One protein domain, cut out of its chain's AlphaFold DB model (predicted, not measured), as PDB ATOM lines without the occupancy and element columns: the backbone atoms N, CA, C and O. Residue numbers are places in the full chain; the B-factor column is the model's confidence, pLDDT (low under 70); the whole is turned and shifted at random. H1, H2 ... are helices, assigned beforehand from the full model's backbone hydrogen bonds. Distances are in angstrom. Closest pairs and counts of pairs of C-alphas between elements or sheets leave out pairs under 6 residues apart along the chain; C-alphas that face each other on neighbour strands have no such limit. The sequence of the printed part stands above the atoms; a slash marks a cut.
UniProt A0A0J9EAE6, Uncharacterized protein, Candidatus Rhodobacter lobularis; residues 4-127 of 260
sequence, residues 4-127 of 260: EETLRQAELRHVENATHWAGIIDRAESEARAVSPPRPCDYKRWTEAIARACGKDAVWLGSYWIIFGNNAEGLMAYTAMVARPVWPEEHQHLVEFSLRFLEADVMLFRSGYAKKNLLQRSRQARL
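This is residues 4 to 127 of the 260 residues of an uncharacterized protein of Candidatus Rhodobacter lobularis (UniProt A0A0J9EAE6). One long helix, H1, runs along one side of an elongated group of helices: H4 is side by side with its middle part, H5 folds back from H4 as a helical hairpin, H2 crosses H1 near its last residues, and H3 lies near the middle, between H2 and H5. The first turns of H1, residues 4 to 10, stick out at one end, and the long link from H2 to H3 reaches out at the other. The printed part has 124 residues with five named helices, H1 to H5 in order along the chain, and no named strand; the class is all helix, and the helix packing is part aligned, part crossed. The whole is compact, with a radius of gyration of the C-alphas of 15.1 A, and its C-alphas span 49 by 29 by 21 A.

H1, residues 4 to 34, touches H2, residues 43 to 53, with its residues 24 to 32 alone, at a steep tilt of 65 degrees, opposite ways; the closest C-alphas are those of Ala 28 and Ala 49, 4.6 A apart. H3, residues 71 to 82, touches H2 with residues 71 to 72 alone, about perpendicular at 84 degrees; the closest C-alphas, of Thr 47 and Ala 72, are 5.7 A apart. H3 is close to H1 but not clearly touching, with the C-alphas of Trp 21 and Leu 75 the closest at 6.7 A. H4, residues 92 to 103, touches H1 at residues 15 to 26 alone, at a shallow tilt of 19 degrees, the same way; the closest C-alphas, of Ala 22 and Phe 97, are 5.2 A apart. H5, residues 111 to 124, forms a hairpin with H4, at a steep tilt of 42 degrees, opposite ways; the closest C-alphas, of Ser 98 and Leu 118, are 5.8 A apart. H5 also touches H3, at a shallow tilt of 32 degrees, the same way, closest at the C-alphas of Ala 80 and Ala 114, 6.3 A. H1 and H5 are apart, as are H2 and H4, and H2 and H5. In H1, H2, H3, H4 and H5 every O i to N i+4 pair is within hydrogen-bond range.

H1 begins at C-alpha 4, (17.362, -64.605, 45.893), and is 45.8 A long. H2 is 15.2 A, H3 16.3 A and H4 16.2 A. H5 is 19.9 A and ends at C-alpha 124, (28.218, -42.900, 36.937).

The C-alphas farthest apart, of Glu 4 and Gly 62, are 50.2 A apart. The printed part has no cut. The link from H2 to H3, residues 54 to 70, is long; in it residues 60 to 61 pair antiparallel with residues 64 to 65. The mean pLDDT of the printed part is 86.1; residues 36, 38, 40, 57 to 69 and 88 to 90 are under 70.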
ATOM      1  N   GLU A   4      17.252 -64.816  47.341       91.75
ATOM      2  CA  GLU A   4      17.362 -64.605  45.893       91.75
ATOM      3  C   GLU A   4      16.018 -64.265  45.224       91.75
ATOM      4  O   GLU A   4      15.938 -63.340  44.417       91.75
ATOM      5  N   GLU A   5      14.932 -64.945  45.610       93.06
ATOM      6  CA  GLU A   5      13.591 -64.648  45.085       93.06
ATOM      7  C   GLU A   5      13.123 -63.265  45.553       93.06
ATOM      8  O   GLU A   5      12.522 -62.511  44.792       93.06
ATOM      9  N   THR A   6      13.458 -62.882  46.788       90.00
ATOM     10  CA  THR A   6      13.122 -61.553  47.321       90.00
ATOM     11  C   THR A   6      13.840 -60.444  46.549       90.00
ATOM     12  O   THR A   6      13.219 -59.435  46.209       90.00
ATOM     13  N   LEU A   7      15.124 -60.640  46.226       88.00
ATOM     14  CA  LEU A   7      15.907 -59.701  45.419       88.00
ATOM     15  C   LEU A   7      15.362 -59.589  43.992       88.00
ATOM     16  O   LEU A   7      15.158 -58.478  43.504       88.00
ATOM     17  N   ARG A   8      15.036 -60.721  43.360       88.44
ATOM     18  CA  ARG A   8      14.446 -60.749  42.018       88.44
ATOM     19  C   ARG A   8      13.099 -60.026  41.962       88.44
ATOM     20  O   ARG A   8      12.847 -59.254  41.040       88.44
ATOM     21  N   GLN A   9      12.239 -60.235  42.960       88.94
ATOM     22  CA  GLN A   9      10.953 -59.538  43.060       88.94
ATOM     23  C   GLN A   9      11.129 -58.034  43.301       88.94
ATOM     24  O   GLN A   9      10.375 -57.228  42.756       88.94
ATOM     25  N   ALA A  10      12.121 -57.635  44.100       86.69
ATOM     26  CA  ALA A  10      12.440 -56.225  44.299       86.69
ATOM     27  C   ALA A  10      12.919 -55.569  42.994       86.69
ATOM     28  O   ALA A  10      12.444 -54.490  42.641       86.69
ATOM     29  N   GLU A  11      13.800 -56.233  42.246       87.31
ATOM     30  CA  GLU A  11      14.281 -55.752  40.950       87.31
ATOM     31  C   GLU A  11      13.148 -55.624  39.924       87.31
ATOM     32  O   GLU A  11      13.016 -54.577  39.285       87.31
ATOM     33  N   LEU A  12      12.273 -56.629  39.820       89.31
ATOM     34  CA  LEU A  12      11.115 -56.576  38.928       89.31
ATOM     35  C   LEU A  12      10.222 -55.367  39.245       89.31
ATOM     36  O   LEU A  12       9.872 -54.599  38.348       89.31
ATOM     37  N   ARG A  13       9.950 -55.120  40.532       88.56
ATOM     38  CA  ARG A  13       9.204 -53.930  40.972       88.56
ATOM     39  C   ARG A  13       9.916 -52.629  40.609       88.56
ATOM     40  O   ARG A  13       9.254 -51.631  40.331       88.56
ATOM     41  N   HIS A  14      11.248 -52.586  40.626       88.62
ATOM     42  CA  HIS A  14      11.992 -51.396  40.203       88.62
ATOM     43  C   HIS A  14      11.830 -51.120  38.706       88.62
ATOM     44  O   HIS A  14      11.582 -49.966  38.343       88.62
ATOM     45  N   VAL A  15      11.889 -52.160  37.871       92.25
ATOM     46  CA  VAL A  15      11.663 -52.073  36.420       92.25
ATOM     47  C   VAL A  15      10.240 -51.608  36.112       92.25
ATOM     48  O   VAL A  15      10.050 -50.672  35.331       92.25
ATOM     49  N   GLU A  16       9.242 -52.211  36.759       91.81
ATOM     50  CA  GLU A  16       7.829 -51.848  36.601       91.81
ATOM     51  C   GLU A  16       7.584 -50.392  36.996       91.81
ATOM     52  O   GLU A  16       6.986 -49.634  36.233       91.81
ATOM     53  N   ASN A  17       8.112 -49.963  38.146       92.44
ATOM     54  CA  ASN A  17       7.969 -48.585  38.605       92.44
ATOM     55  C   ASN A  17       8.674 -47.586  37.676       92.44
ATOM     56  O   ASN A  17       8.112 -46.529  37.391       92.44
ATOM     57  N   ALA A  18       9.877 -47.903  37.184       93.81
ATOM     58  CA  ALA A  18      10.600 -47.038  36.250       93.81
ATOM     59  C   ALA A  18       9.804 -46.844  34.961       93.81
ATOM     60  O   ALA A  18       9.601 -45.716  34.516       93.81
ATOM     61  N   THR A  19       9.302 -47.951  34.409       94.31
ATOM     62  CA  THR A  19       8.492 -47.974  33.187       94.31
ATOM     63  C   THR A  19       7.185 -47.209  33.380       94.31
ATOM     64  O   THR A  19       6.818 -46.377  32.551       94.31
ATOM     65  N   HIS A  20       6.507 -47.436  34.506       94.81
ATOM     66  CA  HIS A  20       5.273 -46.747  34.862       94.81
ATOM     67  C   HIS A  20       5.467 -45.227  34.921       94.81
ATOM     68  O   HIS A  20       4.733 -44.482  34.265       94.81
ATOM     69  N   TRP A  21       6.472 -44.761  35.667       96.25
ATOM     70  CA  TRP A  21       6.715 -43.331  35.820       96.25
ATOM     71  C   TRP A  21       7.266 -42.678  34.554       96.25
ATOM     72  O   TRP A  21       6.864 -41.557  34.252       96.25
ATOM     73  N   ALA A  22       8.111 -43.364  33.780       96.31
ATOM     74  CA  ALA A  22       8.554 -42.881  32.471       96.31
ATOM     75  C   ALA A  22       7.357 -42.654  31.531       96.31
ATOM     76  O   ALA A  22       7.220 -41.575  30.959       96.31
ATOM     77  N   GLY A  23       6.422 -43.609  31.470       95.75
ATOM     78  CA  GLY A  23       5.205 -43.463  30.671       95.75
ATOM     79  C   GLY A  23       4.283 -42.332  31.149       95.75
ATOM     80  O   GLY A  23       3.626 -41.690  30.330       95.75
ATOM     81  N   ILE A  24       4.223 -42.062  32.460       95.44
ATOM     82  CA  ILE A  24       3.506 -40.892  32.998       95.44
ATOM     83  C   ILE A  24       4.189 -39.594  32.569       95.44
ATOM     84  O   ILE A  24       3.491 -38.667  32.166       95.44
ATOM     85  N   ILE A  25       5.522 -39.525  32.639       96.81
ATOM     86  CA  ILE A  25       6.290 -38.341  32.235       96.81
ATOM     87  C   ILE A  25       6.039 -38.016  30.760       96.81
ATOM     88  O   ILE A  25       5.723 -36.870  30.468       96.81
ATOM     89  N   ASP A  26       6.095 -39.002  29.860       95.69
ATOM     90  CA  ASP A  26       5.876 -38.788  28.419       95.69
ATOM     91  C   ASP A  26       4.484 -38.192  28.120       95.69
ATOM     92  O   ASP A  26       4.333 -37.240  27.342       95.69
ATOM     93  N   ARG A  27       3.441 -38.723  28.776       95.62
ATOM     94  CA  ARG A  27       2.070 -38.201  28.643       95.62
ATOM     95  C   ARG A  27       1.942 -36.804  29.248       95.62
ATOM     96  O   ARG A  27       1.406 -35.901  28.605       95.62
ATOM     97  N   ALA A  28       2.469 -36.616  30.456       94.31
ATOM     98  CA  ALA A  28       2.411 -35.343  31.159       94.31
ATOM     99  C   ALA A  28       3.197 -34.246  30.429       94.31
ATOM    100  O   ALA A  28       2.741 -33.111  30.392       94.31
ATOM    101  N   GLU A  29       4.337 -34.559  29.809       94.38
ATOM    102  CA  GLU A  29       5.112 -33.607  29.011       94.38
ATOM    103  C   GLU A  29       4.292 -33.079  27.832       94.38
ATOM    104  O   GLU A  29       4.234 -31.867  27.617       94.38
ATOM    105  N   SER A  30       3.636 -33.973  27.090       92.38
ATOM    106  CA  SER A  30       2.823 -33.602  25.928       92.38
ATOM    107  C   SER A  30       1.726 -32.603  26.317       92.38
ATOM    108  O   SER A  30       1.577 -31.547  25.697       92.38
ATOM    109  N   GLU A  31       1.023 -32.871  27.417       91.31
ATOM    110  CA  GLU A  31       0.028 -31.952  27.974       91.31
ATOM    111  C   GLU A  31       0.657 -30.657  28.508       91.31
ATOM    112  O   GLU A  31       0.191 -29.546  28.237       91.31
ATOM    113  N   ALA A  32       1.760 -30.786  29.246       89.12
ATOM    114  CA  ALA A  32       2.510 -29.677  29.803       89.12
ATOM    115  C   ALA A  32       3.259 -28.871  28.738       89.12
ATOM    116  O   ALA A  32       3.834 -27.851  29.083       89.12
ATOM    117  N   ARG A  33       3.227 -29.217  27.449       88.12
ATOM    118  CA  ARG A  33       3.732 -28.375  26.347       88.12
ATOM    119  C   ARG A  33       2.619 -27.730  25.521       88.12
ATOM    120  O   ARG A  33       2.849 -26.660  24.971       88.12
ATOM    121  N   ALA A  34       1.411 -28.289  25.528       88.75
ATOM    122  CA  ALA A  34       0.282 -27.789  24.739       88.75
ATOM    123  C   ALA A  34      -0.216 -26.379  25.138       88.75
ATOM    124  O   ALA A  34      -0.775 -25.660  24.316       88.75
ATOM    125  N   VAL A  35      -0.009 -25.952  26.387       77.94
ATOM    126  CA  VAL A  35      -0.612 -24.734  26.959       77.94
ATOM    127  C   VAL A  35       0.403 -23.585  27.076       77.94
ATOM    128  O   VAL A  35       0.874 -23.292  28.167       77.94
ATOM    129  N   SER A  36       0.738 -22.879  25.986       68.81
ATOM    130  CA  SER A  36       1.652 -21.704  26.020       68.81
ATOM    131  C   SER A  36       3.113 -22.054  26.413       68.81
ATOM    132  O   SER A  36       3.363 -23.145  26.943       68.81
ATOM    133  N   PRO A  37       4.125 -21.188  26.174       72.44
ATOM    134  CA  PRO A  37       5.501 -21.522  26.533       72.44
ATOM    135  C   PRO A  37       5.636 -21.691  28.058       72.44
ATOM    136  O   PRO A  37       5.046 -20.917  28.821       72.44
ATOM    137  N   PRO A  38       6.368 -22.719  28.522       68.12
ATOM    138  CA  PRO A  38       6.510 -23.002  29.943       68.12
ATOM    139  C   PRO A  38       7.195 -21.836  30.657       68.12
ATOM    140  O   PRO A  38       8.222 -21.324  30.209       68.12
ATOM    141  N   ARG A  39       6.626 -21.414  31.791       72.69
ATOM    142  CA  ARG A  39       7.281 -20.453  32.684       72.69
ATOM    143  C   ARG A  39       8.177 -21.210  33.666       72.69
ATOM    144  O   ARG A  39       7.798 -22.293  34.121       72.69
ATOM    145  N   PRO A  40       9.332 -20.646  34.056       69.94
ATOM    146  CA  PRO A  40      10.089 -21.173  35.180       69.94
ATOM    147  C   PRO A  40       9.182 -21.328  36.408       69.94
ATOM    148  O   PRO A  40       8.412 -20.423  36.730       69.94
ATOM    149  N   CYS A  41       9.289 -22.469  37.088       75.25
ATOM    150  CA  CYS A  41       8.523 -22.810  38.292       75.25
ATOM    151  C   CYS A  41       6.998 -22.949  38.096       75.25
ATOM    152  O   CYS A  41       6.246 -22.756  39.052       75.25
ATOM    153  N   ASP A  42       6.524 -23.320  36.900       82.38
ATOM    154  CA  ASP A  42       5.106 -23.628  36.652       82.38
ATOM    155  C   ASP A  42       4.698 -25.009  37.211       82.38
ATOM    156  O   ASP A  42       4.398 -25.962  36.487       82.38
ATOM    157  N   TYR A  43       4.720 -25.119  38.542       88.19
ATOM    158  CA  TYR A  43       4.391 -26.350  39.264       88.19
ATOM    159  C   TYR A  43       2.945 -26.782  39.042       88.19
ATOM    160  O   TYR A  43       2.657 -27.979  39.013       88.19
ATOM    161  N   LYS A  44       2.036 -25.811  38.895       87.19
ATOM    162  CA  LYS A  44       0.606 -26.053  38.701       87.19
ATOM    163  C   LYS A  44       0.384 -26.873  37.438       87.19
ATOM    164  O   LYS A  44      -0.224 -27.936  37.502       87.19
ATOM    165  N   ARG A  45       0.951 -26.419  36.322       88.94
ATOM    166  CA  ARG A  45       0.802 -27.083  35.029       88.94
ATOM    167  C   ARG A  45       1.314 -28.517  35.045       88.94
ATOM    168  O   ARG A  45       0.619 -29.413  34.580       88.94
ATOM    169  N   TRP A  46       2.493 -28.745  35.621       92.00
ATOM    170  CA  TRP A  46       3.043 -30.096  35.753       92.00
ATOM    171  C   TRP A  46       2.215 -30.983  36.675       92.00
ATOM    172  O   TRP A  46       1.994 -32.149  36.364       92.00
ATOM    173  N   THR A  47       1.719 -30.439  37.783       90.94
ATOM    174  CA  THR A  47       0.875 -31.192  38.721       90.94
ATOM    175  C   THR A  47      -0.431 -31.633  38.057       90.94
ATOM    176  O   THR A  47      -0.819 -32.792  38.183       90.94
ATOM    177  N   GLU A  48      -1.080 -30.742  37.303       90.19
ATOM    178  CA  GLU A  48      -2.295 -31.054  36.543       90.19
ATOM    179  C   GLU A  48      -2.040 -32.066  35.422       90.19
ATOM    180  O   GLU A  48      -2.805 -33.017  35.271       90.19
ATOM    181  N   ALA A  49      -0.960 -31.884  34.656       92.12
ATOM    182  CA  ALA A  49      -0.596 -32.790  33.573       92.12
ATOM    183  C   ALA A  49      -0.287 -34.204  34.085       92.12
ATOM    184  O   ALA A  49      -0.723 -35.190  33.503       92.12
ATOM    185  N   ILE A  50       0.403 -34.321  35.225       92.81
ATOM    186  CA  ILE A  50       0.655 -35.617  35.869       92.81
ATOM    187  C   ILE A  50      -0.647 -36.236  36.388       92.81
ATOM    188  O   ILE A  50      -0.841 -37.442  36.259       92.81
ATOM    189  N   ALA A  51      -1.552 -35.444  36.972       90.75
ATOM    190  CA  ALA A  51      -2.841 -35.957  37.433       90.75
ATOM    191  C   ALA A  51      -3.643 -36.582  36.278       90.75
ATOM    192  O   ALA A  51      -4.048 -37.744  36.380       90.75
ATOM    193  N   ARG A  52      -3.762 -35.863  35.153       90.56
ATOM    194  CA  ARG A  52      -4.441 -36.341  33.939       90.56
ATOM    195  C   ARG A  52      -3.736 -37.534  33.298       90.56
ATOM    196  O   ARG A  52      -4.394 -38.524  32.989       90.56
ATOM    197  N   ALA A  53      -2.404 -37.521  33.217       92.19
ATOM    198  CA  ALA A  53      -1.615 -38.652  32.721       92.19
ATOM    199  C   ALA A  53      -1.798 -39.943  33.544       92.19
ATOM    200  O   ALA A  53      -1.553 -41.041  33.028       92.19
ATOM    201  N   CYS A  54      -2.229 -39.827  34.803       89.12
ATOM    202  CA  CYS A  54      -2.592 -40.941  35.678       89.12
ATOM    203  C   CYS A  54      -4.091 -41.290  35.658       89.12
ATOM    204  O   CYS A  54      -4.520 -42.110  36.470       89.12
ATOM    205  N   GLY A  55      -4.896 -40.660  34.798       88.00
ATOM    206  CA  GLY A  55      -6.344 -40.871  34.729       88.00
ATOM    207  C   GLY A  55      -7.109 -40.343  35.945       88.00
ATOM    208  O   GLY A  55      -8.164 -40.879  36.273       88.00
ATOM    209  N   LYS A  56      -6.574 -39.337  36.650       77.94
ATOM    210  CA  LYS A  56      -7.256 -38.680  37.771       77.94
ATOM    211  C   LYS A  56      -7.629 -37.248  37.412       77.94
ATOM    212  O   LYS A  56      -6.792 -36.494  36.914       77.94
ATOM    213  N   ASP A  57      -8.840 -36.846  37.774       64.88
ATOM    214  CA  ASP A  57      -9.242 -35.446  37.710       64.88
ATOM    215  C   ASP A  57      -8.623 -34.670  38.878       64.88
ATOM    216  O   ASP A  57      -8.773 -35.026  40.050       64.88
ATOM    217  N   ALA A  58      -7.898 -33.597  38.564       61.25
ATOM    218  CA  ALA A  58      -7.399 -32.670  39.570       61.25
ATOM    219  C   ALA A  58      -8.504 -31.660  39.908       61.25
ATOM    220  O   ALA A  58      -8.885 -30.850  39.063       61.25
ATOM    221  N   VAL A  59      -9.011 -31.682  41.143       57.12
ATOM    222  CA  VAL A  59      -9.999 -30.699  41.607       57.12
ATOM    223  C   VAL A  59      -9.277 -29.527  42.273       57.12
ATOM    224  O   VAL A  59      -8.560 -29.694  43.261       57.12
ATOM    225  N   TRP A  60      -9.467 -28.326  41.728       55.28
ATOM    226  CA  TRP A  60      -8.942 -27.082  42.294       55.28
ATOM    227  C   TRP A  60      -9.965 -26.478  43.271       55.28
ATOM    228  O   TRP A  60     -11.043 -26.063  42.848       55.28
ATOM    229  N   LEU A  61      -9.646 -26.422  44.571       51.53
ATOM    230  CA  LEU A  61     -10.517 -25.859  45.615       51.53
ATOM    231  C   LEU A  61      -9.940 -24.538  46.148       51.53
ATOM    232  O   LEU A  61      -9.440 -24.447  47.271       51.53
ATOM    233  N   GLY A  62     -10.001 -23.491  45.322       65.88
ATOM    234  CA  GLY A  62      -9.501 -22.163  45.687       65.88
ATOM    235  C   GLY A  62      -7.978 -22.147  45.852       65.88
ATOM    236  O   GLY A  62      -7.245 -22.637  45.003       65.88
ATOM    237  N   SER A  63      -7.462 -21.596  46.952       56.66
ATOM    238  CA  SER A  63      -6.010 -21.454  47.168       56.66
ATOM    239  C   SER A  63      -5.273 -22.762  47.495       56.66
ATOM    240  O   SER A  63      -4.044 -22.752  47.580       56.66
ATOM    241  N   TYR A  64      -5.991 -23.875  47.688       48.06
ATOM    242  CA  TYR A  64      -5.426 -25.157  48.105       48.06
ATOM    243  C   TYR A  64      -5.769 -26.280  47.121       48.06
ATOM    244  O   TYR A  64      -6.893 -26.415  46.641       48.06
ATOM    245  N   TRP A  65      -4.772 -27.117  46.846       49.62
ATOM    246  CA  TRP A  65      -4.930 -28.336  46.064       49.62
ATOM    247  C   TRP A  65      -5.323 -29.485  46.989       49.62
ATOM    248  O   TRP A  65      -4.526 -29.882  47.835       49.62
ATOM    249  N   ILE A  66      -6.521 -30.046  46.810       49.38
ATOM    250  CA  ILE A  66      -6.885 -31.336  47.406       49.38
ATOM    251  C   ILE A  66      -6.814 -32.373  46.290       49.38
ATOM    252  O   ILE A  66      -7.784 -32.630  45.583       49.38
ATOM    253  N   ILE A  67      -5.624 -32.933  46.089       51.00
ATOM    254  CA  ILE A  67      -5.420 -34.033  45.147       51.00
ATOM    255  C   ILE A  67      -5.583 -35.330  45.938       51.00
ATOM    256  O   ILE A  67      -4.759 -35.639  46.799       51.00
ATOM    257  N   PHE A  68      -6.627 -36.108  45.651       46.66
ATOM    258  CA  PHE A  68      -6.756 -37.461  46.193       46.66
ATOM    259  C   PHE A  68      -5.674 -38.367  45.570       46.66
ATOM    260  O   PHE A  68      -5.784 -38.875  44.450       46.66
ATOM    261  N   GLY A  69      -4.571 -38.532  46.304       56.59
ATOM    262  CA  GLY A  69      -3.360 -39.215  45.850       56.59
ATOM    263  C   GLY A  69      -2.491 -38.295  44.994       56.59
ATOM    264  O   GLY A  69      -2.703 -38.162  43.792       56.59
ATOM    265  N   ASN A  70      -1.508 -37.664  45.631       78.00
ATOM    266  CA  ASN A  70      -0.611 -36.689  45.027       78.00
ATOM    267  C   ASN A  70       0.387 -37.375  44.075       78.00
ATOM    268  O   ASN A  70       1.527 -37.651  44.434       78.00
ATOM    269  N   ASN A  71      -0.043 -37.697  42.852       88.12
ATOM    270  CA  ASN A  71       0.791 -38.387  41.859       88.12
ATOM    271  C   ASN A  71       2.097 -37.622  41.561       88.12
ATOM    272  O   ASN A  71       3.113 -38.246  41.277       88.12
ATOM    273  N   ALA A  72       2.097 -36.288  41.676       89.88
ATOM    274  CA  ALA A  72       3.310 -35.480  41.561       89.88
ATOM    275  C   ALA A  72       4.293 -35.747  42.718       89.88
ATOM    276  O   ALA A  72       5.495 -35.864  42.494       89.88
ATOM    277  N   GLU A  73       3.801 -35.904  43.946       90.00
ATOM    278  CA  GLU A  73       4.614 -36.350  45.083       90.00
ATOM    279  C   GLU A  73       5.068 -37.799  44.928       90.00
ATOM    280  O   GLU A  73       6.222 -38.087  45.221       90.00
ATOM    281  N   GLY A  74       4.225 -38.685  44.388       90.75
ATOM    282  CA  GLY A  74       4.617 -40.049  44.024       90.75
ATOM    283  C   GLY A  74       5.780 -40.067  43.027       90.75
ATOM    284  O   GLY A  74       6.793 -40.723  43.275       90.75
ATOM    285  N   LEU A  75       5.683 -39.268  41.957       95.00
ATOM    286  CA  LEU A  75       6.755 -39.097  40.981       95.00
ATOM    287  C   LEU A  75       8.016 -38.563  41.658       95.00
ATOM    288  O   LEU A  75       9.100 -39.106  41.457       95.00
ATOM    289  N   MET A  76       7.903 -37.518  42.480       95.62
ATOM    290  CA  MET A  76       9.058 -36.923  43.154       95.62
ATOM    291  C   MET A  76       9.681 -37.854  44.199       95.62
ATOM    292  O   MET A  76      10.904 -37.868  44.332       95.62
ATOM    293  N   ALA A  77       8.888 -38.662  44.902       92.75
ATOM    294  CA  ALA A  77       9.364 -39.671  45.843       92.75
ATOM    295  C   ALA A  77      10.126 -40.783  45.113       92.75
ATOM    296  O   ALA A  77      11.242 -41.127  45.512       92.75
ATOM    297  N   TYR A  78       9.577 -41.284  44.003       94.62
ATOM    298  CA  TYR A  78      10.269 -42.246  43.150       94.62
ATOM    299  C   TYR A  78      11.552 -41.646  42.566       94.62
ATOM    300  O   TYR A  78      12.622 -42.239  42.669       94.62
ATOM    301  N   THR A  79      11.496 -40.413  42.063       96.00
ATOM    302  CA  THR A  79      12.673 -39.699  41.548       96.00
ATOM    303  C   THR A  79      13.747 -39.542  42.623       96.00
ATOM    304  O   THR A  79      14.927 -39.773  42.365       96.00
ATOM    305  N   ALA A  80      13.361 -39.188  43.851       93.44
ATOM    306  CA  ALA A  80      14.278 -39.077  44.978       93.44
ATOM    307  C   ALA A  80      14.912 -40.426  45.343       93.44
ATOM    308  O   ALA A  80      16.079 -40.455  45.730       93.44
ATOM    309  N   MET A  81      14.173 -41.533  45.202       93.81
ATOM    310  CA  MET A  81      14.705 -42.888  45.347       93.81
ATOM    311  C   MET A  81      15.723 -43.202  44.242       93.81
ATOM    312  O   MET A  81      16.831 -43.620  44.565       93.81
ATOM    313  N   VAL A  82      15.405 -42.935  42.971       93.06
ATOM    314  CA  VAL A  82      16.333 -43.143  41.841       93.06
ATOM    315  C   VAL A  82      17.584 -42.264  41.962       93.06
ATOM    316  O   VAL A  82      18.684 -42.677  41.609       93.06
ATOM    317  N   ALA A  83      17.456 -41.065  42.525       93.12
ATOM    318  CA  ALA A  83      18.563 -40.141  42.759       93.12
ATOM    319  C   ALA A  83      19.553 -40.589  43.862       93.12
ATOM    320  O   ALA A  83      20.632 -39.988  44.006       93.12
ATOM    321  N   ARG A  84      19.216 -41.615  44.660       88.62
ATOM    322  CA  ARG A  84      20.059 -42.100  45.765       88.62
ATOM    323  C   ARG A  84      21.409 -42.636  45.272       88.62
ATOM    324  O   ARG A  84      21.537 -43.049  44.122       88.62
ATOM    325  N   PRO A  85      22.452 -42.575  46.118       74.88
ATOM    326  CA  PRO A  85      23.736 -43.186  45.809       74.88
ATOM    327  C   PRO A  85      23.622 -44.690  45.638       74.88
ATOM    328  O   PRO A  85      22.896 -45.328  46.389       74.88
ATOM    329  N   VAL A  86      24.408 -45.197  44.682       76.00
ATOM    330  CA  VAL A  86      24.501 -46.604  44.273       76.00
ATOM    331  C   VAL A  86      23.327 -47.030  43.388       76.00
ATOM    332  O   VAL A  86      22.289 -47.471  43.865       76.00
ATOM    333  N   TRP A  87      23.512 -46.909  42.071       76.94
ATOM    334  CA  TRP A  87      22.800 -47.789  41.147       76.94
ATOM    335  C   TRP A  87      23.581 -49.099  41.134       76.94
ATOM    336  O   TRP A  87      24.779 -49.044  40.837       76.94
ATOM    337  N   PRO A  88      22.969 -50.240  41.489       64.88
ATOM    338  CA  PRO A  88      23.588 -51.522  41.198       64.88
ATOM    339  C   PRO A  88      23.932 -51.595  39.704       64.88
ATOM    340  O   PRO A  88      23.339 -50.888  38.875       64.88
ATOM    341  N   GLU A  89      24.963 -52.364  39.370       63.25
ATOM    342  CA  GLU A  89      25.420 -52.476  37.988       63.25
ATOM    343  C   GLU A  89      24.247 -52.926  37.088       63.25
ATOM    344  O   GLU A  89      23.432 -53.750  37.479       63.25
ATOM    345  N   GLU A  90      24.143 -52.335  35.891       68.25
ATOM    346  CA  GLU A  90      23.216 -52.739  34.810       68.25
ATOM    347  C   GLU A  90      21.737 -52.287  34.841       68.25
ATOM    348  O   GLU A  90      20.950 -52.717  33.999       68.25
ATOM    349  N   HIS A  91      21.325 -51.309  35.652       83.12
ATOM    350  CA  HIS A  91      19.933 -50.816  35.590       83.12
ATOM    351  C   HIS A  91      19.654 -49.777  34.486       83.12
ATOM    352  O   HIS A  91      19.419 -48.594  34.750       83.12
ATOM    353  N   GLN A  92      19.617 -50.224  33.226       91.12
ATOM    354  CA  GLN A  92      19.288 -49.371  32.068       91.12
ATOM    355  C   GLN A  92      17.919 -48.675  32.199       91.12
ATOM    356  O   GLN A  92      17.766 -47.542  31.758       91.12
ATOM    357  N   HIS A  93      16.950 -49.290  32.881       92.62
ATOM    358  CA  HIS A  93      15.631 -48.696  33.126       92.62
ATOM    359  C   HIS A  93      15.682 -47.450  34.033       92.62
ATOM    360  O   HIS A  93      14.880 -46.533  33.860       92.62
ATOM    361  N   LEU A  94      16.635 -47.372  34.972       94.50
ATOM    362  CA  LEU A  94      16.835 -46.178  35.804       94.50
ATOM    363  C   LEU A  94      17.495 -45.049  35.013       94.50
ATOM    364  O   LEU A  94      17.152 -43.881  35.212       94.50
ATOM    365  N   VAL A  95      18.412 -45.393  34.097       94.94
ATOM    366  CA  VAL A  95      18.964 -44.432  33.130       94.94
ATOM    367  C   VAL A  95      17.834 -43.891  32.261       94.94
ATOM    368  O   VAL A  95      17.695 -42.677  32.164       94.94
ATOM    369  N   GLU A  96      16.997 -44.770  31.707       96.31
ATOM    370  CA  GLU A  96      15.869 -44.390  30.855       96.31
ATOM    371  C   GLU A  96      14.911 -43.448  31.587       96.31
ATOM    372  O   GLU A  96      14.649 -42.345  31.113       96.31
ATOM    373  N   PHE A  97      14.469 -43.819  32.793       97.25
ATOM    374  CA  PHE A  97      13.646 -42.948  33.631       97.25
ATOM    375  C   PHE A  97      14.312 -41.582  33.872       97.25
ATOM    376  O   PHE A  97      13.670 -40.539  33.746       97.25
ATOM    377  N   SER A  98      15.611 -41.577  34.191       97.31
ATOM    378  CA  SER A  98      16.365 -40.345  34.445       97.31
ATOM    379  C   SER A  98      16.414 -39.447  33.211       97.31
ATOM    380  O   SER A  98      16.234 -38.236  33.334       97.31
ATOM    381  N   LEU A  99      16.645 -40.024  32.029       97.62
ATOM    382  CA  LEU A  99      16.661 -39.287  30.767       97.62
ATOM    383  C   LEU A  99      15.291 -38.696  30.471       97.62
ATOM    384  O   LEU A  99      15.218 -37.493  30.256       97.62
ATOM    385  N   ARG A 100      14.217 -39.481  30.584       98.00
ATOM    386  CA  ARG A 100      12.840 -39.007  30.379       98.00
ATOM    387  C   ARG A 100      12.499 -37.843  31.300       98.00
ATOM    388  O   ARG A 100      11.984 -36.826  30.851       98.00
ATOM    389  N   PHE A 101      12.857 -37.940  32.579       97.69
ATOM    390  CA  PHE A 101      12.643 -36.860  33.543       97.69
ATOM    391  C   PHE A 101      13.408 -35.579  33.169       97.69
ATOM    392  O   PHE A 101      12.878 -34.470  33.286       97.69
ATOM    393  N   LEU A 102      14.663 -35.719  32.730       97.25
ATOM    394  CA  LEU A 102      15.501 -34.595  32.307       97.25
ATOM    395  C   LEU A 102      15.008 -33.995  30.983       97.25
ATOM    396  O   LEU A 102      14.942 -32.775  30.869       97.25
ATOM    397  N   GLU A 103      14.623 -34.809  30.005       96.50
ATOM    398  CA  GLU A 103      14.099 -34.413  28.687       96.50
ATOM    399  C   GLU A 103      12.774 -33.682  28.784       96.50
ATOM    400  O   GLU A 103      12.637 -32.594  28.225       96.50
ATOM    401  N   ALA A 104      11.868 -34.199  29.602       95.12
ATOM    402  CA  ALA A 104      10.627 -33.530  29.936       95.12
ATOM    403  C   ALA A 104      10.844 -32.215  30.700       95.12
ATOM    404  O   ALA A 104       9.940 -31.391  30.788       95.12
ATOM    405  N   ASP A 105      12.044 -32.001  31.246       93.69
ATOM    406  CA  ASP A 105      12.400 -30.838  32.053       93.69
ATOM    407  C   ASP A 105      11.427 -30.620  33.225       93.69
ATOM    408  O   ASP A 105      11.124 -29.488  33.588       93.69
ATOM    409  N   VAL A 106      10.966 -31.706  33.861       93.94
ATOM    410  CA  VAL A 106       9.886 -31.696  34.868       93.94
ATOM    411  C   VAL A 106      10.031 -30.545  35.876       93.94
ATOM    412  O   VAL A 106      11.012 -30.460  36.627       93.94
ATOM    413  N   MET A 107       9.034 -29.657  35.926       91.69
ATOM    414  CA  MET A 107       9.013 -28.492  36.817       91.69
ATOM    415  C   MET A 107       8.060 -28.752  37.980       91.69
ATOM    416  O   MET A 107       6.911 -28.327  37.966       91.69
ATOM    417  N   LEU A 108       8.551 -29.445  39.004       91.81
ATOM    418  CA  LEU A 108       7.853 -29.676  40.270       91.81
ATOM    419  C   LEU A 108       8.649 -29.071  41.427       91.81
ATOM    420  O   LEU A 108       9.829 -28.734  41.292       91.81
ATOM    421  N   PHE A 109       8.019 -28.942  42.593       88.69
ATOM    422  CA  PHE A 109       8.718 -28.473  43.783       88.69
ATOM    423  C   PHE A 109       9.946 -29.354  44.067       88.69
ATOM    424  O   PHE A 109       9.844 -30.577  44.137       88.69
ATOM    425  N   ARG A 110      11.117 -28.720  44.227       90.88
ATOM    426  CA  ARG A 110      12.434 -29.366  44.418       90.88
ATOM    427  C   ARG A 110      12.938 -30.214  43.240       90.88
ATOM    428  O   ARG A 110      13.961 -30.883  43.400       90.88
ATOM    429  N   SER A 111      12.316 -30.153  42.058       92.75
ATOM    430  CA  SER A 111      12.776 -30.938  40.903       92.75
ATOM    431  C   SER A 111      14.200 -30.588  40.473       92.75
ATOM    432  O   SER A 111      14.923 -31.484  40.063       92.75
ATOM    433  N   GLY A 112      14.673 -29.352  40.674       92.69
ATOM    434  CA  GLY A 112      16.059 -28.994  40.350       92.69
ATOM    435  C   GLY A 112      17.117 -29.784  41.136       92.69
ATOM    436  O   GLY A 112      18.132 -30.202  40.578       92.69
ATOM    437  N   TYR A 113      16.859 -30.098  42.414       93.69
ATOM    438  CA  TYR A 113      17.742 -30.983  43.189       93.69
ATOM    439  C   TYR A 113      17.697 -32.420  42.670       93.69
ATOM    440  O   TYR A 113      18.727 -33.092  42.619       93.69
ATOM    441  N   ALA A 114      16.513 -32.880  42.266       95.44
ATOM    442  CA  ALA A 114      16.357 -34.188  41.653       95.44
ATOM    443  C   ALA A 114      17.121 -34.264  40.322       95.44
ATOM    444  O   ALA A 114      17.965 -35.141  40.183       95.44
ATOM    445  N   LYS A 115      16.936 -33.302  39.407       96.31
ATOM    446  CA  LYS A 115      17.645 -33.212  38.116       96.31
ATOM    447  C   LYS A 115      19.161 -33.237  38.294       96.31
ATOM    448  O   LYS A 115      19.837 -34.041  37.658       96.31
ATOM    449  N   LYS A 116      19.690 -32.429  39.220       96.00
ATOM    450  CA  LYS A 116      21.113 -32.445  39.595       96.00
ATOM    451  C   LYS A 116      21.580 -33.857  39.968       96.00
ATOM    452  O   LYS A 116      22.572 -34.348  39.435       96.00
ATOM    453  N   ASN A 117      20.865 -34.516  40.878       95.94
ATOM    454  CA  ASN A 117      21.250 -35.844  41.342       95.94
ATOM    455  C   ASN A 117      21.115 -36.896  40.232       95.94
ATOM    456  O   ASN A 117      22.012 -37.719  40.085       95.94
ATOM    457  N   LEU A 118      20.062 -36.848  39.411       96.62
ATOM    458  CA  LEU A 118      19.892 -37.742  38.262       96.62
ATOM    459  C   LEU A 118      21.047 -37.593  37.261       96.62
ATOM    460  O   LEU A 118      21.633 -38.595  36.865       96.62
ATOM    461  N   LEU A 119      21.458 -36.363  36.920       96.38
ATOM    462  CA  LEU A 119      22.632 -36.118  36.069       96.38
ATOM    463  C   LEU A 119      23.904 -36.727  36.667       96.38
ATOM    464  O   LEU A 119      24.686 -37.367  35.957       96.38
ATOM    465  N   GLN A 120      24.099 -36.571  37.980       94.88
ATOM    466  CA  GLN A 120      25.221 -37.181  38.684       94.88
ATOM    467  C   GLN A 120      25.197 -38.714  38.567       94.88
ATOM    468  O   GLN A 120      26.255 -39.307  38.342       94.88
ATOM    469  N   ARG A 121      24.022 -39.354  38.668       93.75
ATOM    470  CA  ARG A 121      23.876 -40.814  38.526       93.75
ATOM    471  C   ARG A 121      24.063 -41.296  37.095       93.75
ATOM    472  O   ARG A 121      24.863 -42.201  36.873       93.75
ATOM    473  N   SER A 122      23.461 -40.636  36.111       94.38
ATOM    474  CA  SER A 122      23.681 -40.944  34.690       94.38
ATOM    475  C   SER A 122      25.165 -40.831  34.310       94.38
ATOM    476  O   SER A 122      25.687 -41.593  33.492       94.38
ATOM    477  N   ARG A 123      25.916 -39.928  34.959       92.75
ATOM    478  CA  ARG A 123      27.369 -39.818  34.770       92.75
ATOM    479  C   ARG A 123      28.142 -41.001  35.362       92.75
ATOM    480  O   ARG A 123      29.228 -41.298  34.877       92.75
ATOM    481  N   GLN A 124      27.605 -41.701  36.352       91.56
ATOM    482  CA  GLN A 124      28.218 -42.900  36.937       91.56
ATOM    483  C   GLN A 124      27.816 -44.183  36.194       91.56
ATOM    484  O   GLN A 124      28.579 -45.139  36.178       91.56
ATOM    485  N   ALA A 125      26.663 -44.183  35.526       91.25
ATOM    486  CA  ALA A 125      26.140 -45.347  34.821       91.25
ATOM    487  C   ALA A 125      26.891 -45.692  33.519       91.25
ATOM    488  O   ALA A 125      27.483 -44.824  32.858       91.25
ATOM    489  N   ARG A 126      26.781 -46.963  33.107       91.00
ATOM    490  CA  ARG A 126      27.124 -47.425  31.755       91.00
ATOM    491  C   ARG A 126      26.040 -46.953  30.783       91.00
ATOM    492  O   ARG A 126      24.897 -47.396  30.857       91.00
ATOM    493  N   LEU A 127      26.410 -46.034  29.896       92.44
ATOM    494  CA  LEU A 127      25.504 -45.416  28.930       92.44
ATOM    495  C   LEU A 127      25.607 -46.127  27.577       92.44
ATOM    496  O   LEU A 127      26.720 -46.297  27.070       92.44
TER     497      LEU A 127